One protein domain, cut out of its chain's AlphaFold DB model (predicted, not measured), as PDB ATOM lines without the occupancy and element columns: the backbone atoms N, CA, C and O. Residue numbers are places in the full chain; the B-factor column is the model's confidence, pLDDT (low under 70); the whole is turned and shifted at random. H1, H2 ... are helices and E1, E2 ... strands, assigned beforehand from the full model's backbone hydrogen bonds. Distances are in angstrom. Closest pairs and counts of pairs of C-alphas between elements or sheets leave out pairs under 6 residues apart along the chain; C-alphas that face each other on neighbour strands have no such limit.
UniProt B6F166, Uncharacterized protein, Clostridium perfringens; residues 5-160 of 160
ATOM      1  N   ASP A   5     -30.367 -59.467  23.500       89.69
ATOM      2  CA  ASP A   5     -31.735 -59.679  23.972       89.69
ATOM      3  C   ASP A   5     -31.972 -58.918  25.273       89.69
ATOM      4  O   ASP A   5     -31.126 -58.895  26.170       89.69
ATOM      5  N   PHE A   6     -33.121 -58.262  25.342       89.69
ATOM      6  CA  PHE A   6     -33.508 -57.419  26.450       89.69
ATOM      7  C   PHE A   6     -34.945 -57.695  26.840       89.69
ATOM      8  O   PHE A   6     -35.884 -57.461  26.072       89.69
ATOM      9  N   ASP A   7     -35.091 -58.180  28.067       90.06
ATOM     10  CA  ASP A   7     -36.376 -58.299  28.724       90.06
ATOM     11  C   ASP A   7     -36.799 -56.928  29.256       90.06
ATOM     12  O   ASP A   7     -36.099 -56.309  30.063       90.06
ATOM     13  N   VAL A   8     -37.950 -56.460  28.789       90.50
ATOM     14  CA  VAL A   8     -38.526 -55.164  29.151       90.50
ATOM     15  C   VAL A   8     -39.351 -55.196  30.440       90.50
ATOM     16  O   VAL A   8     -39.867 -54.162  30.848       90.50
ATOM     17  N   THR A   9     -39.506 -56.363  31.061       90.56
ATOM     18  CA  THR A   9     -40.286 -56.539  32.292       90.56
ATOM     19  C   THR A   9     -39.419 -56.416  33.546       90.56
ATOM     20  O   THR A   9     -38.180 -56.479  33.490       90.56
ATOM     21  N   ASN A  10     -40.088 -56.234  34.682       90.25
ATOM     22  CA  ASN A  10     -39.538 -56.045  36.022       90.25
ATOM     23  C   ASN A  10     -38.520 -54.901  36.099       90.25
ATOM     24  O   ASN A  10     -37.455 -55.030  36.707       90.25
ATOM     25  N   LYS A  11     -38.813 -53.787  35.420       93.88
ATOM     26  CA  LYS A  11     -37.913 -52.626  35.322       93.88
ATOM     27  C   LYS A  11     -38.686 -51.326  35.445       93.88
ATOM     28  O   LYS A  11     -39.806 -51.198  34.956       93.88
ATOM     29  N   THR A  12     -38.050 -50.330  36.053       96.69
ATOM     30  CA  THR A  12     -38.613 -48.985  36.182       96.69
ATOM     31  C   THR A  12     -38.089 -48.083  35.074       96.69
ATOM     32  O   THR A  12     -36.885 -47.859  34.924       96.69
ATOM     33  N   TYR A  13     -39.014 -47.543  34.290       96.88
ATOM     34  CA  TYR A  13     -38.731 -46.739  33.114       96.88
ATOM     35  C   TYR A  13     -39.168 -45.293  33.304       96.88
ATOM     36  O   TYR A  13     -40.304 -45.011  33.673       96.88
ATOM     37  N   CYS A  14     -38.280 -44.373  32.953       96.69
ATOM     38  CA  CYS A  14     -38.560 -42.969  32.711       96.69
ATOM     39  C   CYS A  14     -38.982 -42.795  31.244       96.69
ATOM     40  O   CYS A  14     -38.156 -42.563  30.353       96.69
ATOM     41  N   PHE A  15     -40.282 -42.909  30.990       96.25
ATOM     42  CA  PHE A  15     -40.886 -42.640  29.690       96.25
ATOM     43  C   PHE A  15     -41.027 -41.145  29.429       96.25
ATOM     44  O   PHE A  15     -41.339 -40.380  30.340       96.25
ATOM     45  N   LYS A  16     -40.887 -40.748  28.158       94.94
ATOM     46  CA  LYS A  16     -41.227 -39.406  27.664       94.94
ATOM     47  C   LYS A  16     -42.614 -39.418  27.015       94.94
ATOM     48  O   LYS A  16     -42.777 -39.025  25.856       94.94
ATOM     49  N   PHE A  17     -43.586 -40.008  27.711       92.88
ATOM     50  CA  PHE A  17     -44.964 -40.082  27.235       92.88
ATOM     51  C   PHE A  17     -45.760 -38.871  27.701       92.88
ATOM     52  O   PHE A  17     -45.785 -38.556  28.889       92.88
ATOM     53  N   ASN A  18     -46.458 -38.250  26.759       90.94
ATOM     54  CA  ASN A  18     -47.361 -37.136  27.004       90.94
ATOM     55  C   ASN A  18     -48.619 -37.274  26.129       90.94
ATOM     56  O   ASN A  18     -48.764 -38.218  25.345       90.94
ATOM     57  N   GLU A  19     -49.536 -36.321  26.260       90.38
ATOM     58  CA  GLU A  19     -50.810 -36.282  25.528       90.38
ATOM     59  C   GLU A  19     -50.637 -36.191  23.999       90.38
ATOM     60  O   GLU A  19     -51.562 -36.465  23.242       90.38
ATOM     61  N   THR A  20     -49.443 -35.836  23.519       87.81
ATOM     62  CA  THR A  20     -49.134 -35.682  22.086       87.81
ATOM     63  C   THR A  20     -48.456 -36.901  21.459       87.81
ATOM     64  O   THR A  20     -48.133 -36.884  20.270       87.81
ATOM     65  N   ASN A  21     -48.183 -37.951  22.240       90.06
ATOM     66  CA  ASN A  21     -47.563 -39.162  21.705       90.06
ATOM     67  C   ASN A  21     -48.115 -40.477  22.271       90.06
ATOM     68  O   ASN A  21     -47.842 -41.531  21.697       90.06
ATOM     69  N   CYS A  22     -48.907 -40.446  23.344       91.69
ATOM     70  CA  CYS A  22     -49.441 -41.634  23.997       91.69
ATOM     71  C   CYS A  22     -50.947 -41.497  24.239       91.69
ATOM     72  O   CYS A  22     -51.375 -40.678  25.049       91.69
ATOM     73  N   SER A  23     -51.747 -42.361  23.600       91.56
ATOM     74  CA  SER A  23     -53.209 -42.402  23.782       91.56
ATOM     75  C   SER A  23     -53.605 -42.526  25.255       91.56
ATOM     76  O   SER A  23     -54.484 -41.808  25.707       91.56
ATOM     77  N   LYS A  24     -52.902 -43.353  26.043       92.38
ATOM     78  CA  LYS A  24     -53.187 -43.491  27.480       92.38
ATOM     79  C   LYS A  24     -52.982 -42.179  28.238       92.38
ATOM     80  O   LYS A  24     -53.736 -41.885  29.153       92.38
ATOM     81  N   CYS A  25     -51.970 -41.393  27.870       91.44
ATOM     82  CA  CYS A  25     -51.745 -40.088  28.484       91.44
ATOM     83  C   CYS A  25     -52.763 -39.048  28.010       91.44
ATOM     84  O   CYS A  25     -53.141 -38.206  28.807       91.44
ATOM     85  N   HIS A  26     -53.201 -39.121  26.749       90.75
ATOM     86  CA  HIS A  26     -54.162 -38.190  26.155       90.75
ATOM     87  C   HIS A  26     -55.606 -38.412  26.626       90.75
ATOM     88  O   HIS A  26     -56.270 -37.470  27.034       90.75
ATOM     89  N   SER A  27     -56.097 -39.650  26.548       90.62
ATOM     90  CA  SER A  27     -57.509 -39.996  26.762       90.62
ATOM     91  C   SER A  27     -57.742 -40.929  27.950       90.62
ATOM     92  O   SER A  27     -58.875 -41.324  28.204       90.62
ATOM     93  N   GLY A  28     -56.686 -41.354  28.650       91.38
ATOM     94  CA  GLY A  28     -56.764 -42.385  29.692       91.38
ATOM     95  C   GLY A  28     -56.842 -43.817  29.150       91.38
ATOM     96  O   GLY A  28     -56.675 -44.769  29.911       91.38
ATOM     97  N   ILE A  29     -57.030 -44.000  27.837       92.00
ATOM     98  CA  ILE A  29     -57.297 -45.307  27.225       92.00
ATOM     99  C   ILE A  29     -56.060 -45.821  26.479       92.00
ATOM    100  O   ILE A  29     -55.515 -45.161  25.588       92.00
ATOM    101  N   CYS A  30     -55.633 -47.045  26.805       92.75
ATOM    102  CA  CYS A  30     -54.556 -47.746  26.112       92.75
ATOM    103  C   CYS A  30     -55.108 -48.830  25.181       92.75
ATOM    104  O   CYS A  30     -55.686 -49.817  25.632       92.75
ATOM    105  N   GLY A  31     -54.845 -48.695  23.879       91.44
ATOM    106  CA  GLY A  31     -55.298 -49.665  22.881       91.44
ATOM    107  C   GLY A  31     -54.726 -51.077  23.060       91.44
ATOM    108  O   GLY A  31     -55.370 -52.030  22.655       91.44
ATOM    109  N   VAL A  32     -53.544 -51.237  23.666       94.62
ATOM    110  CA  VAL A  32     -52.937 -52.568  23.875       94.62
ATOM    111  C   VAL A  32     -53.460 -53.232  25.145       94.62
ATOM    112  O   VAL A  32     -53.726 -54.429  25.137       94.62
ATOM    113  N   GLU A  33     -53.627 -52.473  26.233       93.06
ATOM    114  CA  GLU A  33     -54.167 -53.011  27.493       93.06
ATOM    115  C   GLU A  33     -55.582 -53.556  27.282       93.06
ATOM    116  O   GLU A  33     -55.857 -54.690  27.674       93.06
ATOM    117  N   ASN A  34     -56.412 -52.799  26.560       90.50
ATOM    118  CA  ASN A  34     -57.826 -53.093  26.328       90.50
ATOM    119  C   ASN A  34     -58.104 -54.044  25.157       90.50
ATOM    120  O   ASN A  34     -59.267 -54.247  24.827       90.50
ATOM    121  N   SER A  35     -57.077 -54.602  24.514       94.69
ATOM    122  CA  SER A  35     -57.262 -55.570  23.430       94.69
ATOM    123  C   SER A  35     -56.820 -56.972  23.820       94.69
ATOM    124  O   SER A  35     -55.862 -57.162  24.580       94.69
ATOM    125  N   SER A  36     -57.509 -57.974  23.278       95.44
ATOM    126  CA  SER A  36     -57.094 -59.375  23.393       95.44
ATOM    127  C   SER A  36     -55.871 -59.663  22.511       95.44
ATOM    128  O   SER A  36     -55.584 -58.934  21.559       95.44
ATOM    129  N   LEU A  37     -55.130 -60.744  22.790       95.06
ATOM    130  CA  LEU A  37     -54.024 -61.152  21.913       95.06
ATOM    131  C   LEU A  37     -54.499 -61.451  20.486       95.06
ATOM    132  O   LEU A  37     -53.808 -61.089  19.538       95.06
ATOM    133  N   ASN A  38     -55.672 -62.073  20.333       94.56
ATOM    134  CA  ASN A  38     -56.228 -62.412  19.023       94.56
ATOM    135  C   ASN A  38     -56.592 -61.155  18.213       94.56
ATOM    136  O   ASN A  38     -56.318 -61.086  17.015       94.56
ATOM    137  N   GLU A  39     -57.145 -60.130  18.867       94.75
ATOM    138  CA  GLU A  39     -57.382 -58.823  18.239       94.75
ATOM    139  C   GLU A  39     -56.080 -58.174  17.775       94.75
ATOM    140  O   GLU A  39     -56.003 -57.685  16.651       94.75
ATOM    141  N   LEU A  40     -55.045 -58.178  18.623       95.06
ATOM    142  CA  LEU A  40     -53.749 -57.586  18.292       95.06
ATOM    143  C   LEU A  40     -53.048 -58.354  17.166       95.06
ATOM    144  O   LEU A  40     -52.478 -57.737  16.268       95.06
ATOM    145  N   PHE A  41     -53.115 -59.686  17.179       92.69
ATOM    146  CA  PHE A  41     -52.551 -60.545  16.137       92.69
ATOM    147  C   PHE A  41     -53.152 -60.222  14.762       92.69
ATOM    148  O   PHE A  41     -52.412 -60.035  13.796       92.69
ATOM    149  N   ASN A  42     -54.480 -60.069  14.696       92.56
ATOM    150  CA  ASN A  42     -55.230 -59.829  13.460       92.56
ATOM    151  C   ASN A  42     -55.402 -58.344  13.094       92.56
ATOM    152  O   ASN A  42     -56.088 -58.025  12.120       92.56
ATOM    153  N   PHE A  43     -54.802 -57.424  13.852       92.25
ATOM    154  CA  PHE A  43     -54.998 -55.990  13.661       92.25
ATOM    155  C   PHE A  43     -54.386 -55.486  12.341       92.25
ATOM    156  O   PHE A  43     -53.176 -55.577  12.135       92.25
ATOM    157  N   LYS A  44     -55.210 -54.908  11.453       86.19
ATOM    158  CA  LYS A  44     -54.794 -54.452  10.104       86.19
ATOM    159  C   LYS A  44     -55.083 -52.978   9.804       86.19
ATOM    160  O   LYS A  44     -54.842 -52.529   8.683       86.19
ATOM    161  N   GLU A  45     -55.594 -52.209  10.765       83.19
ATOM    162  CA  GLU A  45     -55.944 -50.810  10.501       83.19
ATOM    163  C   GLU A  45     -54.712 -49.914  10.315       83.19
ATOM    164  O   GLU A  45     -53.626 -50.164  10.847       83.19
ATOM    165  N   LYS A  46     -54.902 -48.831   9.554       77.94
ATOM    166  CA  LYS A  46     -53.893 -47.793   9.327       77.94
ATOM    167  C   LYS A  46     -54.013 -46.682  10.370       77.94
ATOM    168  O   LYS A  46     -55.094 -46.412  10.884       77.94
ATOM    169  N   LEU A  47     -52.893 -46.008  10.627       77.88
ATOM    170  CA  LEU A  47     -52.857 -44.795  11.443       77.88
ATOM    171  C   LEU A  47     -53.662 -43.678  10.777       77.88
ATOM    172  O   LEU A  47     -53.395 -43.338   9.626       77.88
ATOM    173  N   ARG A  48     -54.579 -43.068  11.527       75.38
ATOM    174  CA  ARG A  48     -55.283 -41.841  11.132       75.38
ATOM    175  C   ARG A  48     -54.532 -40.586  11.585       75.38
ATOM    176  O   ARG A  48     -54.622 -39.550  10.938       75.38
ATOM    177  N   SER A  49     -53.776 -40.668  12.685       71.69
ATOM    178  CA  SER A  49     -52.972 -39.560  13.226       71.69
ATOM    179  C   SER A  49     -51.820 -40.049  14.124       71.69
ATOM    180  O   SER A  49     -51.681 -41.242  14.401       71.69
ATOM    181  N   LYS A  50     -50.972 -39.129  14.613       64.44
ATOM    182  CA  LYS A  50     -49.856 -39.451  15.531       64.44
ATOM    183  C   LYS A  50     -50.311 -39.941  16.918       64.44
ATOM    184  O   LYS A  50     -49.561 -40.707  17.531       64.44
ATOM    185  N   ASN A  51     -51.502 -39.525  17.362       65.94
ATOM    186  CA  ASN A  51     -52.116 -39.855  18.659       65.94
ATOM    187  C   ASN A  51     -53.134 -40.986  18.584       65.94
ATOM    188  O   ASN A  51     -53.797 -41.288  19.573       65.94
ATOM    189  N   ASP A  52     -53.269 -41.593  17.411       78.19
ATOM    190  CA  ASP A  52     -54.245 -42.636  17.178       78.19
ATOM    191  C   ASP A  52     -54.085 -43.763  18.210       78.19
ATOM    192  O   ASP A  52     -52.988 -44.300  18.412       78.19
ATOM    193  N   ILE A  53     -55.193 -44.129  18.857       82.06
ATOM    194  CA  ILE A  53     -55.274 -45.256  19.791       82.06
ATOM    195  C   ILE A  53     -54.736 -46.549  19.161       82.06
ATOM    196  O   ILE A  53     -54.143 -47.394  19.840       82.06
ATOM    197  N   ASN A  54     -54.851 -46.658  17.838       89.06
ATOM    198  CA  ASN A  54     -54.376 -47.776  17.046       89.06
ATOM    199  C   ASN A  54     -52.856 -47.804  16.878       89.06
ATOM    200  O   ASN A  54     -52.309 -48.846  16.527       89.06
ATOM    201  N   ARG A  55     -52.124 -46.725  17.183       89.75
ATOM    202  CA  ARG A  55     -50.659 -46.696  17.054       89.75
ATOM    203  C   ARG A  55     -49.986 -47.806  17.842       89.75
ATOM    204  O   ARG A  55     -49.141 -48.520  17.304       89.75
ATOM    205  N   CYS A  56     -50.364 -47.964  19.106       92.94
ATOM    206  CA  CYS A  56     -49.794 -49.019  19.936       92.94
ATOM    207  C   CYS A  56     -50.320 -50.404  19.526       92.94
ATOM    208  O   CYS A  56     -49.559 -51.363  19.601       92.94
ATOM    209  N   LYS A  57     -51.553 -50.514  18.999       94.31
ATOM    210  CA  LYS A  57     -52.079 -51.773  18.437       94.31
ATOM    211  C   LYS A  57     -51.288 -52.232  17.210       94.31
ATOM    212  O   LYS A  57     -50.921 -53.397  17.132       94.31
ATOM    213  N   ILE A  58     -50.932 -51.317  16.308       92.31
ATOM    214  CA  ILE A  58     -50.091 -51.603  15.133       92.31
ATOM    215  C   ILE A  58     -48.698 -52.066  15.564       92.31
ATOM    216  O   ILE A  58     -48.178 -53.043  15.029       92.31
ATOM    217  N   ILE A  59     -48.084 -51.381  16.536       93.38
ATOM    218  CA  ILE A  59     -46.776 -51.781  17.073       93.38
ATOM    219  C   ILE A  59     -46.869 -53.172  17.708       93.38
ATOM    220  O   ILE A  59     -46.054 -54.031  17.385       93.38
ATOM    221  N   ALA A  60     -47.866 -53.409  18.562       94.75
ATOM    222  CA  ALA A  60     -48.081 -54.698  19.207       94.75
ATOM    223  C   ALA A  60     -48.315 -55.819  18.185       94.75
ATOM    224  O   ALA A  60     -47.633 -56.836  18.245       94.75
ATOM    225  N   SER A  61     -49.182 -55.606  17.193       94.38
ATOM    226  CA  SER A  61     -49.418 -56.549  16.093       94.38
ATOM    227  C   SER A  61     -48.126 -56.917  15.364       94.38
ATOM    228  O   SER A  61     -47.828 -58.088  15.137       94.38
ATOM    229  N   ARG A  62     -47.294 -55.918  15.048       92.31
ATOM    230  CA  ARG A  62     -46.012 -56.140  14.374       92.31
ATOM    231  C   ARG A  62     -44.998 -56.874  15.249       92.31
ATOM    232  O   ARG A  62     -44.251 -57.686  14.716       92.31
ATOM    233  N   LEU A  63     -44.975 -56.614  16.557       93.06
ATOM    234  CA  LEU A  63     -44.140 -57.354  17.509       93.06
ATOM    235  C   LEU A  63     -44.571 -58.820  17.612       93.06
ATOM    236  O   LEU A  63     -43.727 -59.703  17.562       93.06
ATOM    237  N   ILE A  64     -45.879 -59.081  17.706       92.25
ATOM    238  CA  ILE A  64     -46.431 -60.441  17.769       92.25
ATOM    239  C   ILE A  64     -46.065 -61.242  16.511       92.25
ATOM    240  O   ILE A  64     -45.711 -62.416  16.619       92.25
ATOM    241  N   ASN A  65     -46.148 -60.595  15.344       89.69
ATOM    242  CA  ASN A  65     -45.910 -61.192  14.031       89.69
ATOM    243  C   ASN A  65     -44.434 -61.160  13.581       89.69
ATOM    244  O   ASN A  65     -44.151 -61.525  12.447       89.69
ATOM    245  N   ASN A  66     -43.493 -60.705  14.422       83.06
ATOM    246  CA  ASN A  66     -42.067 -60.538  14.081       83.06
ATOM    247  C   ASN A  66     -41.794 -59.658  12.836       83.06
ATOM    248  O   ASN A  66     -40.776 -59.803  12.165       83.06
ATOM    249  N   ASN A  67     -42.682 -58.699  12.552       78.31
ATOM    250  CA  ASN A  67     -42.684 -57.881  11.330       78.31
ATOM    251  C   ASN A  67     -41.996 -56.510  11.475       78.31
ATOM    252  O   ASN A  67     -42.106 -55.667  10.584       78.31
ATOM    253  N   ILE A  68     -41.323 -56.232  12.595       71.25
ATOM    254  CA  ILE A  68     -40.504 -55.020  12.759       71.25
ATOM    255  C   ILE A  68     -39.151 -55.333  13.387       71.25
ATOM    256  O   ILE A  68     -39.079 -56.198  14.262       71.25
ATOM    257  N   PRO A  69     -38.098 -54.565  13.039       66.31
ATOM    258  CA  PRO A  69     -36.862 -54.571  13.803       66.31
ATOM    259  C   PRO A  69     -37.165 -54.234  15.264       66.31
ATOM    260  O   PRO A  69     -37.703 -53.167  15.579       66.31
ATOM    261  N   SER A  70     -36.815 -55.152  16.159       71.19
ATOM    262  CA  SER A  70     -37.044 -55.035  17.600       71.19
ATOM    263  C   SER A  70     -35.945 -54.239  18.311       71.19
ATOM    264  O   SER A  70     -35.851 -54.275  19.535       71.19
ATOM    265  N   ASN A  71     -35.130 -53.505  17.545       90.19
ATOM    266  CA  ASN A  71     -34.006 -52.733  18.050       90.19
ATOM    267  C   ASN A  71     -34.487 -51.551  18.901       90.19
ATOM    268  O   ASN A  71     -35.334 -50.759  18.478       90.19
ATOM    269  N   VAL A  72     -33.936 -51.408  20.098       93.94
ATOM    270  CA  VAL A  72     -34.196 -50.284  21.002       93.94
ATOM    271  C   VAL A  72     -32.895 -49.731  21.559       93.94
ATOM    272  O   VAL A  72     -31.930 -50.468  21.761       93.94
ATOM    273  N   TYR A  73     -32.877 -48.429  21.818       95.56
ATOM    274  CA  TYR A  73     -31.723 -47.746  22.383       95.56
ATOM    275  C   TYR A  73     -32.082 -47.228  23.768       95.56
ATOM    276  O   TYR A  73     -32.985 -46.401  23.930       95.56
ATOM    277  N   ILE A  74     -31.384 -47.761  24.764       95.88
ATOM    278  CA  ILE A  74     -31.724 -47.621  26.171       95.88
ATOM    279  C   ILE A  74     -30.579 -46.933  26.901       95.88
ATOM    280  O   ILE A  74     -29.415 -47.297  26.744       95.88
ATOM    281  N   TYR A  75     -30.932 -45.974  27.746       97.00
ATOM    282  CA  TYR A  75     -30.047 -45.439  28.771       97.00
ATOM    283  C   TYR A  75     -30.376 -46.093  30.107       97.00
ATOM    284  O   TYR A  75     -31.539 -46.076  30.515       97.00
ATOM    285  N   PHE A  76     -29.373 -46.648  30.780       97.44
ATOM    286  CA  PHE A  76     -29.492 -47.197  32.128       97.44
ATOM    287  C   PHE A  76     -28.790 -46.275  33.127       97.44
ATOM    288  O   PHE A  76     -27.583 -46.074  33.026       97.44
ATOM    289  N   TYR A  77     -29.541 -45.730  34.083       97.81
ATOM    290  CA  TYR A  77     -29.049 -44.801  35.102       97.81
ATOM    291  C   TYR A  77     -28.839 -45.553  36.414       97.81
ATOM    292  O   TYR A  77     -29.807 -45.958  37.064       97.81
ATOM    293  N   LYS A  78     -27.574 -45.741  36.802       96.56
ATOM    294  CA  LYS A  78     -27.191 -46.612  37.926       96.56
ATOM    295  C   LYS A  78     -27.755 -46.166  39.271       96.56
ATOM    296  O   LYS A  78     -28.156 -47.010  40.059       96.56
ATOM    297  N   GLN A  79     -27.807 -44.857  39.520       94.50
ATOM    298  CA  GLN A  79     -28.107 -44.306  40.846       94.50
ATOM    299  C   GLN A  79     -29.472 -44.748  41.402       94.50
ATOM    300  O   GLN A  79     -29.588 -44.999  42.595       94.50
ATOM    301  N   TYR A  80     -30.483 -44.881  40.536       94.94
ATOM    302  CA  TYR A  80     -31.830 -45.339  40.911       94.94
ATOM    303  C   TYR A  80     -32.295 -46.563  40.116       94.94
ATOM    304  O   TYR A  80     -33.476 -46.889  40.116       94.94
ATOM    305  N   PHE A  81     -31.385 -47.230  39.402       96.25
ATOM    306  CA  PHE A  81     -31.702 -48.372  38.537       96.25
ATOM    307  C   PHE A  81     -32.836 -48.099  37.529       96.25
ATOM    308  O   PHE A  81     -33.633 -48.976  37.193       96.25
ATOM    309  N   HIS A  82     -32.904 -46.867  37.022       97.38
ATOM    310  CA  HIS A  82     -33.925 -46.445  36.069       97.38
ATOM    311  C   HIS A  82     -33.456 -46.625  34.629       97.38
ATOM    312  O   HIS A  82     -32.280 -46.463  34.305       97.38
ATOM    313  N   TYR A  83     -34.407 -46.872  33.736       97.62
ATOM    314  CA  TYR A  83     -34.172 -46.976  32.302       97.62
ATOM    315  C   TYR A  83     -34.867 -45.828  31.566       97.62
ATOM    316  O   TYR A  83     -35.954 -45.408  31.940       97.62
ATOM    317  N   SER A  84     -34.279 -45.309  30.494       96.88
ATOM    318  CA  SER A  84     -34.968 -44.407  29.558       96.88
ATOM    319  C   SER A  84     -34.609 -44.765  28.124       96.88
ATOM    320  O   SER A  84     -33.757 -45.620  27.894       96.88
ATOM    321  N   PHE A  85     -35.234 -44.101  27.159       95.69
ATOM    322  CA  PHE A  85     -35.070 -44.419  25.746       95.69
ATOM    323  C   PHE A  85     -34.594 -43.196  24.965       95.69
ATOM    324  O   PHE A  85     -35.162 -42.110  25.114       95.69
ATOM    325  N   SER A  86     -33.599 -43.378  24.098       94.06
ATOM    326  CA  SER A  86     -33.397 -42.475  22.955       94.06
ATOM    327  C   SER A  86     -34.275 -42.884  21.773       94.06
ATOM    328  O   SER A  86     -34.753 -42.016  21.050       94.06
ATOM    329  N   ASP A  87     -34.553 -44.183  21.626       92.88
ATOM    330  CA  ASP A  87     -35.493 -44.720  20.644       92.88
ATOM    331  C   ASP A  87     -36.151 -46.015  21.151       92.88
ATOM    332  O   ASP A  87     -35.553 -46.811  21.879       92.88
ATOM    333  N   GLY A  88     -37.400 -46.243  20.738       93.19
ATOM    334  CA  GLY A  88     -38.111 -47.493  21.007       93.19
ATOM    335  C   GLY A  88     -38.970 -47.534  22.274       93.19
ATOM    336  O   GLY A  88     -39.392 -48.622  22.668       93.19
ATOM    337  N   GLN A  89     -39.302 -46.392  22.887       94.75
ATOM    338  CA  GLN A  89     -40.148 -46.365  24.093       94.75
ATOM    339  C   GLN A  89     -41.520 -47.041  23.901       94.75
ATOM    340  O   GLN A  89     -41.944 -47.833  24.741       94.75
ATOM    341  N   HIS A  90     -42.198 -46.807  22.767       94.19
ATOM    342  CA  HIS A  90     -43.483 -47.460  22.478       94.19
ATOM    343  C   HIS A  90     -43.326 -48.960  22.221       94.19
ATOM    344  O   HIS A  90     -44.169 -49.726  22.673       94.19
ATOM    345  N   ARG A  91     -42.254 -49.387  21.532       94.38
ATOM    346  CA  ARG A  91     -41.961 -50.816  21.314       94.38
ATOM    347  C   ARG A  91     -41.756 -51.526  22.648       94.38
ATOM    348  O   ARG A  91     -42.352 -52.570  22.863       94.38
ATOM    349  N   SER A  92     -40.999 -50.911  23.554       95.19
ATOM    350  CA  SER A  92     -40.722 -51.449  24.891       95.19
ATOM    351  C   SER A  92     -41.976 -51.526  25.756       95.19
ATOM    352  O   SER A  92     -42.257 -52.574  26.327       95.19
ATOM    353  N   CYS A  93     -42.786 -50.464  25.771       95.50
ATOM    354  CA  CYS A  93     -44.072 -50.467  26.465       95.50
ATOM    355  C   CYS A  93     -45.019 -51.545  25.904       95.50
ATOM    356  O   CYS A  93     -45.578 -52.326  26.668       95.50
ATOM    357  N   CYS A  94     -45.154 -51.657  24.576       95.06
ATOM    358  CA  CYS A  94     -45.995 -52.687  23.958       95.06
ATOM    359  C   CYS A  94     -45.481 -54.101  24.252       95.06
ATOM    360  O   CYS A  94     -46.279 -54.958  24.609       95.06
ATOM    361  N   ALA A  95     -44.171 -54.343  24.144       94.69
ATOM    362  CA  ALA A  95     -43.568 -55.637  24.452       94.69
ATOM    363  C   ALA A  95     -43.834 -56.054  25.907       94.69
ATOM    364  O   ALA A  95     -44.252 -57.181  26.141       94.69
ATOM    365  N   ALA A  96     -43.713 -55.137  26.871       94.56
ATOM    366  CA  ALA A  96     -44.025 -55.441  28.266       94.56
ATOM    367  C   ALA A  96     -45.507 -55.793  28.455       94.56
ATOM    368  O   ALA A  96     -45.839 -56.782  29.100       94.56
ATOM    369  N   LYS A  97     -46.416 -55.035  27.828       94.31
ATOM    370  CA  LYS A  97     -47.859 -55.326  27.880       94.31
ATOM    371  C   LYS A  97     -48.229 -56.650  27.212       94.31
ATOM    372  O   LYS A  97     -49.187 -57.280  27.642       94.31
ATOM    373  N   LEU A  98     -47.491 -57.071  26.187       94.38
ATOM    374  CA  LEU A  98     -47.646 -58.387  25.567       94.38
ATOM    375  C   LEU A  98     -47.118 -59.505  26.470       94.38
ATOM    376  O   LEU A  98     -47.792 -60.522  26.608       94.38
ATOM    377  N   ASN A  99     -45.984 -59.289  27.143       92.50
ATOM    378  CA  ASN A  99     -45.437 -60.244  28.110       92.50
ATOM    379  C   ASN A  99     -46.399 -60.466  29.288       92.50
ATOM    380  O   ASN A  99     -46.571 -61.603  29.708       92.50
ATOM    381  N   LEU A 100     -47.090 -59.417  29.755       91.31
ATOM    382  CA  LEU A 100     -48.161 -59.520  30.763       91.31
ATOM    383  C   LEU A 100     -49.414 -60.267  30.271       91.31
ATOM    384  O   LEU A 100     -50.272 -60.612  31.075       91.31
ATOM    385  N   LYS A 101     -49.546 -60.483  28.959       92.06
ATOM    386  CA  LYS A 101     -50.607 -61.282  28.328       92.06
ATOM    387  C   LYS A 101     -50.075 -62.653  27.881       92.06
ATOM    388  O   LYS A 101     -50.582 -63.202  26.912       92.06
ATOM    389  N   ASP A 102     -49.004 -63.154  28.498       89.75
ATOM    390  CA  ASP A 102     -48.345 -64.435  28.186       89.75
ATOM    391  C   ASP A 102     -47.754 -64.564  26.769       89.75
ATOM    392  O   ASP A 102     -47.308 -65.637  26.354       89.75
ATOM    393  N   LYS A 103     -47.655 -63.465  26.011       91.00
ATOM    394  CA  LYS A 103     -46.947 -63.446  24.727       91.00
ATOM    395  C   LYS A 103     -45.528 -62.935  24.929       91.00
ATOM    396  O   LYS A 103     -45.293 -61.732  24.894       91.00
ATOM    397  N   LYS A 104     -44.572 -63.860  25.062       89.62
ATOM    398  CA  LYS A 104     -43.145 -63.524  25.175       89.62
ATOM    399  C   LYS A 104     -42.639 -62.810  23.920       89.62
ATOM    400  O   LYS A 104     -42.585 -63.394  22.837       89.62
ATOM    401  N   VAL A 105     -42.239 -61.556  24.094       89.00
ATOM    402  CA  VAL A 105     -41.586 -60.704  23.102       89.00
ATOM    403  C   VAL A 105     -40.264 -60.221  23.685       89.00
ATOM    404  O   VAL A 105     -40.231 -59.559  24.723       89.00
ATOM    405  N   PHE A 106     -39.173 -60.522  22.982       84.62
ATOM    406  CA  PHE A 106     -37.842 -60.022  23.310       84.62
ATOM    407  C   PHE A 106     -37.447 -58.921  22.335       84.62
ATOM    408  O   PHE A 106     -37.585 -59.060  21.116       84.62
ATOM    409  N   LEU A 107     -36.958 -57.811  22.881       90.88
ATOM    410  CA  LEU A 107     -36.393 -56.734  22.083       90.88
ATOM    411  C   LEU A 107     -34.884 -56.905  21.998       90.88
ATOM    412  O   LEU A 107     -34.244 -57.355  22.944       90.88
ATOM    413  N   LYS A 108     -34.304 -56.513  20.871       92.25
ATOM    414  CA  LYS A 108     -32.855 -56.380  20.753       92.25
ATOM    415  C   LYS A 108     -32.489 -54.986  21.251       92.25
ATOM    416  O   LYS A 108     -32.995 -54.000  20.736       92.25
ATOM    417  N   SER A 109     -31.634 -54.855  22.255       93.06
ATOM    418  CA  SER A 109     -31.274 -53.551  22.812       93.06
ATOM    419  C   SER A 109     -29.796 -53.230  22.677       93.06
ATOM    420  O   SER A 109     -28.919 -54.093  22.751       93.06
ATOM    421  N   TYR A 110     -29.544 -51.943  22.489       94.69
ATOM    422  CA  TYR A 110     -28.282 -51.304  22.803       94.69
ATOM    423  C   TYR A 110     -28.465 -50.561  24.127       94.69
ATOM    424  O   TYR A 110     -29.347 -49.707  24.234       94.69
ATOM    425  N   ILE A 111     -27.642 -50.880  25.127       94.88
ATOM    426  CA  ILE A 111     -27.703 -50.248  26.448       94.88
ATOM    427  C   ILE A 111     -26.463 -49.385  26.633       94.88
ATOM    428  O   ILE A 111     -25.341 -49.889  26.633       94.88
ATOM    429  N   SER A 112     -26.685 -48.087  26.810       95.81
ATOM    430  CA  SER A 112     -25.673 -47.142  27.262       95.81
ATOM    431  C   SER A 112     -25.846 -46.898  28.756       95.81
ATOM    432  O   SER A 112     -26.926 -46.535  29.224       95.81
ATOM    433  N   ILE A 113     -24.777 -47.112  29.509       96.81
ATOM    434  CA  ILE A 113     -24.745 -46.890  30.951       96.81
ATOM    435  C   ILE A 113     -24.518 -45.400  31.208       96.81
ATOM    436  O   ILE A 113     -23.713 -44.772  30.527       96.81
ATOM    437  N   GLN A 114     -25.248 -44.834  32.161       97.12
ATOM    438  CA  GLN A 114     -25.184 -43.432  32.551       97.12
ATOM    439  C   GLN A 114     -24.909 -43.339  34.054       97.12
ATOM    440  O   GLN A 114     -25.551 -44.031  34.851       97.12
ATOM    441  N   ASP A 115     -23.975 -42.467  34.431       95.88
ATOM    442  CA  ASP A 115     -23.646 -42.184  35.835       95.88
ATOM    443  C   ASP A 115     -24.457 -41.001  36.402       95.88
ATOM    444  O   ASP A 115     -24.360 -40.682  37.581       95.88
ATOM    445  N   SER A 116     -25.290 -40.365  35.574       94.81
ATOM    446  CA  SER A 116     -26.187 -39.277  35.963       94.81
ATOM    447  C   SER A 116     -27.552 -39.778  36.458       94.81
ATOM    448  O   SER A 116     -27.890 -40.961  36.377       94.81
ATOM    449  N   LEU A 117     -28.376 -38.850  36.954       96.69
ATOM    450  CA  LEU A 117     -29.792 -39.089  37.222       96.69
ATOM    451  C   LEU A 117     -30.591 -39.223  35.923       96.69
ATOM    452  O   LEU A 117     -30.342 -38.512  34.948       96.69
ATOM    453  N   CYS A 118     -31.628 -40.068  35.930       96.50
ATOM    454  CA  CYS A 118     -32.582 -40.069  34.823       96.50
ATOM    455  C   CYS A 118     -33.335 -38.723  34.763       96.50
ATOM    456  O   CYS A 118     -33.487 -38.067  35.798       96.50
ATOM    457  N   PRO A 119     -33.859 -38.308  33.593       94.56
ATOM    458  CA  PRO A 119     -34.517 -37.007  33.439       94.56
ATOM    459  C   PRO A 119     -35.631 -36.738  34.459       94.56
ATOM    460  O   PRO A 119     -35.734 -35.629  34.974       94.56
ATOM    461  N   TYR A 120     -36.423 -37.761  34.799       96.38
ATOM    462  CA  TYR A 120     -37.456 -37.660  35.833       96.38
ATOM    463  C   TYR A 120     -36.854 -37.358  37.215       96.38
ATOM    464  O   TYR A 120     -37.253 -36.399  37.868       96.38
ATOM    465  N   CYS A 121     -35.861 -38.140  37.649       96.31
ATOM    466  CA  CYS A 121     -35.223 -37.968  38.956       96.31
ATOM    467  C   CYS A 121     -34.431 -36.667  39.057       96.31
ATOM    468  O   CYS A 121     -34.418 -36.050  40.113       96.31
ATOM    469  N   SER A 122     -33.797 -36.235  37.967       95.44
ATOM    470  CA  SER A 122     -33.085 -34.959  37.912       95.44
ATOM    471  C   SER A 122     -34.029 -33.782  38.168       95.44
ATOM    472  O   SER A 122     -33.735 -32.933  39.007       95.44
ATOM    473  N   LEU A 123     -35.194 -33.762  37.511       94.44
ATOM    474  CA  LEU A 123     -36.210 -32.732  37.736       94.44
ATOM    475  C   LEU A 123     -36.830 -32.827  39.134       94.44
ATOM    476  O   LEU A 123     -37.049 -31.796  39.761       94.44
ATOM    477  N   LYS A 124     -37.076 -34.044  39.638       94.69
ATOM    478  CA  LYS A 124     -37.584 -34.250  40.999       94.69
ATOM    479  C   LYS A 124     -36.617 -33.695  42.053       94.69
ATOM    480  O   LYS A 124     -37.041 -32.932  42.907       94.69
ATOM    481  N   ASN A 125     -35.327 -34.002  41.934       93.31
ATOM    482  CA  ASN A 125     -34.296 -33.471  42.827       93.31
ATOM    483  C   ASN A 125     -34.214 -31.935  42.731       93.31
ATOM    484  O   ASN A 125     -34.141 -31.250  43.744       93.31
ATOM    485  N   LYS A 126     -34.328 -31.360  41.521       91.56
ATOM    486  CA  LYS A 126     -34.387 -29.897  41.362       91.56
ATOM    487  C   LYS A 126     -35.575 -29.278  42.114       91.56
ATOM    488  O   LYS A 126     -35.399 -28.235  42.730       91.56
ATOM    489  N   ILE A 127     -36.754 -29.907  42.081       91.50
ATOM    490  CA  ILE A 127     -37.925 -29.464  42.860       91.50
ATOM    491  C   ILE A 127     -37.616 -29.518  44.360       91.50
ATOM    492  O   ILE A 127     -37.804 -28.515  45.033       91.50
ATOM    493  N   GLU A 128     -37.088 -30.641  44.857       90.44
ATOM    494  CA  GLU A 128     -36.765 -30.830  46.281       90.44
ATOM    495  C   GLU A 128     -35.742 -29.795  46.784       90.44
ATOM    496  O   GLU A 128     -35.895 -29.243  47.870       90.44
ATOM    497  N   ILE A 129     -34.719 -29.474  45.988       88.00
ATOM    498  CA  ILE A 129     -33.761 -28.405  46.308       88.00
ATOM    499  C   ILE A 129     -34.485 -27.054  46.370       88.00
ATOM    500  O   ILE A 129     -34.362 -26.334  47.356       88.00
ATOM    501  N   LEU A 130     -35.269 -26.701  45.352       85.25
ATOM    502  CA  LEU A 130     -35.957 -25.408  45.326       85.25
ATOM    503  C   LEU A 130     -36.988 -25.255  46.460       85.25
ATOM    504  O   LEU A 130     -37.189 -24.151  46.953       85.25
ATOM    505  N   GLU A 131     -37.621 -26.342  46.896       85.44
ATOM    506  CA  GLU A 131     -38.553 -26.325  48.030       85.44
ATOM    507  C   GLU A 131     -37.836 -26.188  49.380       85.44
ATOM    508  O   GLU A 131     -38.358 -25.529  50.270       85.44
ATOM    509  N   ASN A 132     -36.637 -26.759  49.537       80.88
ATOM    510  CA  ASN A 132     -35.886 -26.707  50.798       80.88
ATOM    511  C   ASN A 132     -35.048 -25.428  50.974       80.88
ATOM    512  O   ASN A 132     -34.746 -25.046  52.099       80.88
ATOM    513  N   TYR A 133     -34.644 -24.772  49.881       72.12
ATOM    514  CA  TYR A 133     -33.835 -23.544  49.918       72.12
ATOM    515  C   TYR A 133     -34.674 -22.255  49.797       72.12
ATOM    516  O   TYR A 133     -34.108 -21.166  49.690       72.12
ATOM    517  N   SER A 134     -36.009 -22.346  49.851       58.84
ATOM    518  CA  SER A 134     -36.920 -21.198  49.713       58.84
ATOM    519  C   SER A 134     -36.805 -20.138  50.815       58.84
ATOM    520  O   SER A 134     -37.329 -19.040  50.638       58.84
ATOM    521  N   ASP A 135     -36.098 -20.424  51.910       54.44
ATOM    522  CA  ASP A 135     -35.839 -19.460  52.989       54.44
ATOM    523  C   ASP A 135     -34.753 -18.428  52.634       54.44
ATOM    524  O   ASP A 135     -34.629 -17.406  53.307       54.44
ATOM    525  N   ASN A 136     -33.990 -18.639  51.554       53.25
ATOM    526  CA  ASN A 136     -32.976 -17.697  51.085       53.25
ATOM    527  C   ASN A 136     -33.205 -17.318  49.612       53.25
ATOM    528  O   ASN A 136     -32.730 -17.985  48.703       53.25
ATOM    529  N   ILE A 137     -33.847 -16.160  49.413       56.72
ATOM    530  CA  ILE A 137     -33.694 -15.278  48.240       56.72
ATOM    531  C   ILE A 137     -34.286 -15.821  46.917       56.72
ATOM    532  O   ILE A 137     -33.690 -16.627  46.214       56.72
ATOM    533  N   TYR A 138     -35.434 -15.256  46.520       57.06
ATOM    534  CA  TYR A 138     -35.932 -15.179  45.132       57.06
ATOM    535  C   TYR A 138     -35.881 -16.474  44.294       57.06
ATOM    536  O   TYR A 138     -35.493 -16.456  43.125       57.06
ATOM    537  N   ILE A 139     -36.387 -17.591  44.816       58.59
ATOM    538  CA  ILE A 139     -36.897 -18.627  43.910       58.59
ATOM    539  C   ILE A 139     -38.184 -18.070  43.313       58.59
ATOM    540  O   ILE A 139     -39.182 -17.880  44.010       58.59
ATOM    541  N   ASN A 140     -38.155 -17.752  42.019       68.31
ATOM    542  CA  ASN A 140     -39.351 -17.324  41.312       68.31
ATOM    543  C   ASN A 140     -40.354 -18.482  41.387       68.31
ATOM    544  O   ASN A 140     -40.126 -19.526  40.778       68.31
ATOM    545  N   SER A 141     -41.442 -18.316  42.143       75.44
ATOM    546  CA  SER A 141     -42.515 -19.312  42.290       75.44
ATOM    547  C   SER A 141     -42.980 -19.867  40.939       75.44
ATOM    548  O   SER A 141     -43.348 -21.035  40.830       75.44
ATOM    549  N   ARG A 142     -42.855 -19.053  39.885       83.56
ATOM    550  CA  ARG A 142     -43.078 -19.434  38.494       83.56
ATOM    551  C   ARG A 142     -42.124 -20.515  37.977       83.56
ATOM    552  O   ARG A 142     -42.592 -21.441  37.331       83.56
ATOM    553  N   GLU A 143     -40.820 -20.436  38.253       85.94
ATOM    554  CA  GLU A 143     -39.857 -21.454  37.800       85.94
ATOM    555  C   GLU A 143     -40.159 -22.814  38.440       85.94
ATOM    556  O   GLU A 143     -40.163 -23.838  37.755       85.94
ATOM    557  N   LEU A 144     -40.444 -22.829  39.746       88.12
ATOM    558  CA  LEU A 144     -40.814 -24.054  40.452       88.12
ATOM    559  C   LEU A 144     -42.084 -24.675  39.856       88.12
ATOM    560  O   LEU A 144     -42.119 -25.881  39.597       88.12
ATOM    561  N   GLU A 145     -43.100 -23.852  39.595       90.69
ATOM    562  CA  GLU A 145     -44.347 -24.299  38.975       90.69
ATOM    563  C   GLU A 145     -44.117 -24.837  37.555       90.69
ATOM    564  O   GLU A 145     -44.579 -25.930  37.221       90.69
ATOM    565  N   ASP A 146     -43.311 -24.154  36.740       91.56
ATOM    566  CA  ASP A 146     -42.968 -24.592  35.383       91.56
ATOM    567  C   ASP A 146     -42.263 -25.963  35.390       91.56
ATOM    568  O   ASP A 146     -42.565 -26.840  34.569       91.56
ATOM    569  N   ILE A 147     -41.356 -26.197  36.346       92.00
ATOM    570  CA  ILE A 147     -40.669 -27.486  36.508       92.00
ATOM    571  C   ILE A 147     -41.653 -28.581  36.939       92.00
ATOM    572  O   ILE A 147     -41.619 -29.681  36.376       92.00
ATOM    573  N   LYS A 148     -42.546 -28.295  37.895       93.31
ATOM    574  CA  LYS A 148     -43.589 -29.233  38.349       93.31
ATOM    575  C   LYS A 148     -44.523 -29.622  37.205       93.31
ATOM    576  O   LYS A 148     -44.774 -30.813  36.987       93.31
ATOM    577  N   ILE A 149     -44.975 -28.642  36.422       93.56
ATOM    578  CA  ILE A 149     -45.803 -28.855  35.230       93.56
ATOM    579  C   ILE A 149     -45.065 -29.734  34.220       93.56
ATOM    580  O   ILE A 149     -45.632 -30.718  33.738       93.56
ATOM    581  N   LYS A 150     -43.797 -29.427  33.925       92.75
ATOM    582  CA  LYS A 150     -42.975 -30.204  32.989       92.75
ATOM    583  C   LYS A 150     -42.802 -31.651  33.439       92.75
ATOM    584  O   LYS A 150     -43.033 -32.565  32.649       92.75
ATOM    585  N   LEU A 151     -42.447 -31.878  34.707       93.31
ATOM    586  CA  LEU A 151     -42.304 -33.222  35.270       93.31
ATOM    587  C   LEU A 151     -43.602 -34.025  35.110       93.31
ATOM    588  O   LEU A 151     -43.568 -35.166  34.654       93.31
ATOM    589  N   LYS A 152     -44.746 -33.409  35.439       91.62
ATOM    590  CA  LYS A 152     -46.066 -34.044  35.357       91.62
ATOM    591  C   LYS A 152     -46.494 -34.333  33.917       91.62
ATOM    592  O   LYS A 152     -47.090 -35.386  33.674       91.62
ATOM    593  N   LYS A 153     -46.237 -33.423  32.975       91.62
ATOM    594  CA  LYS A 153     -46.707 -33.531  31.583       91.62
ATOM    595  C   LYS A 153     -45.828 -34.430  30.719       91.62
ATOM    596  O   LYS A 153     -46.370 -35.257  29.990       91.62
ATOM    597  N   ASP A 154     -44.510 -34.298  30.826       91.88
ATOM    598  CA  ASP A 154     -43.584 -34.872  29.843       91.88
ATOM    599  C   ASP A 154     -42.994 -36.215  30.252       91.88
ATOM    600  O   ASP A 154     -42.552 -36.974  29.386       91.88
ATOM    601  N   PHE A 155     -42.970 -36.515  31.550       93.31
ATOM    602  CA  PHE A 155     -42.311 -37.705  32.064       93.31
ATOM    603  C   PHE A 155     -43.276 -38.609  32.813       93.31
ATOM    604  O   PHE A 155     -44.140 -38.161  33.568       93.31
ATOM    605  N   LYS A 156     -43.100 -39.915  32.621       93.75
ATOM    606  CA  LYS A 156     -43.813 -40.953  33.360       93.75
ATOM    607  C   LYS A 156     -42.810 -41.960  33.893       93.75
ATOM    608  O   LYS A 156     -42.076 -42.560  33.111       93.75
ATOM    609  N   LEU A 157     -42.783 -42.133  35.209       94.75
ATOM    610  CA  LEU A 157     -41.997 -43.175  35.854       94.75
ATOM    611  C   LEU A 157     -42.896 -44.397  36.053       94.75
ATOM    612  O   LEU A 157     -43.773 -44.379  36.913       94.75
ATOM    613  N   TRP A 158     -42.736 -45.416  35.212       93.75
ATOM    614  CA  TRP A 158     -43.575 -46.617  35.224       93.75
ATOM    615  C   TRP A 158     -42.728 -47.863  35.443       93.75
ATOM    616  O   TRP A 158     -41.739 -48.065  34.742       93.75
ATOM    617  N   SER A 159     -43.159 -48.714  36.370       92.06
ATOM    618  CA  SER A 159     -42.657 -50.081  36.483       92.06
ATOM    619  C   SER A 159     -43.456 -50.978  35.543       92.06
ATOM    620  O   SER A 159     -44.691 -50.955  35.560       92.06
ATOM    621  N   LEU A 160     -42.744 -51.694  34.679       86.69
ATOM    622  CA  LEU A 160     -43.290 -52.642  33.710       86.69
ATOM    623  C   LEU A 160     -42.851 -54.058  34.038       86.69
ATOM    624  O   LEU A 160     -41.770 -54.187  34.652       86.69
TER     625      LEU A 160
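AT A GLANCE: This is residues 5 to 160 of the 160 residues of an uncharacterized protein of Clostridium perfringens (UniProt B6F166). A strongly twisted sheet of five strands stands between two helical parts: H4 packs on it at one end of the model with H3 and H2 beyond, and at the other end H5 and H6 form a long helical hairpin, an arm whose tip, residues 132 to 138, sticks out. The printed part has 156 residues, with six named helices and five named strands in the order E1 H1 H2 H3 E2 E3 H4 E4 H5 H6 E5. The sheet runs E4 E2 E3 E1 E5 and is mixed; the class is mixed, helices and strands. The whole is elongated, 61 by 32 by 21 A, and only just compact, close to loose, with a radius of gyration of the C-alphas of 17.8 A.

IN THESE COORDINATES: Find C-alpha 12 at (-38.613, -48.985, 36.182), where E1 begins; it ends at residue 15. H1 is residues 23 to 27, H2 residues 37 to 41 and H3 residues 54 to 64, 15.0 A long. E2, residues 71 to 77, runs 19.4 A, and E3, residues 82 to 87, runs 15.6 A. H4, residues 89 to 99, spans 15.4 A, and E4, residues 107 to 114, 20.3 A. Find C-alpha 119 at (-34.517, -37.007, 33.439); from there H5 runs 20.2 A to residue 132. H6, residues 141 to 154, spans 20.0 A, and E5, residues 156 to 159, ends at (-42.657, -50.081, 36.483).

HOW THE PARTS SIT: Start at E1, parallel to E3, with N 14 and O 83 2.7 A apart, and antiparallel to E5, with N 13 and O 158 2.8 A apart. E3 forms a hairpin with E2, antiparallel, with N 75 and O 84 2.9 A apart; E2 is parallel to the edge strand E4, with N 72 and O 108 2.8 A apart. Residues 5 to 6 pair antiparallel with residues 107 to 108 of E4. H4 is on one face of the sheet, making two layers, a helix layer and a sheet, at a height of 5.9 A and over none of the strands. H3 touches H4 at a steep tilt of 60 degrees, the same way, with the C-alphas of Ala 60 and Cys 94 closest at 5.6 A. H2 touches H3, closest at the C-alphas of Leu 40 and Ser 61, 5.0 A. H1 touches no helix. H5 only grazes the sheet, with residues 119 to 121. H5 and H6 touch as a helical hairpin, opposite ways at a shallow tilt of 25 degrees, closest at the C-alphas of Ile 127 and Leu 144, 6.6 A. In each of the six helices every O i to N i+4 pair is within hydrogen-bond range.

THE WHOLE: The C-alphas farthest apart are those of Asn 42 and Asn 136, 60.7 A. The printed part has no cut; its one long link joins H2 to H3. Mean pLDDT of the printed part is 89.4; look for values under 70 at residues 50 to 51, 69 and 134 to 140.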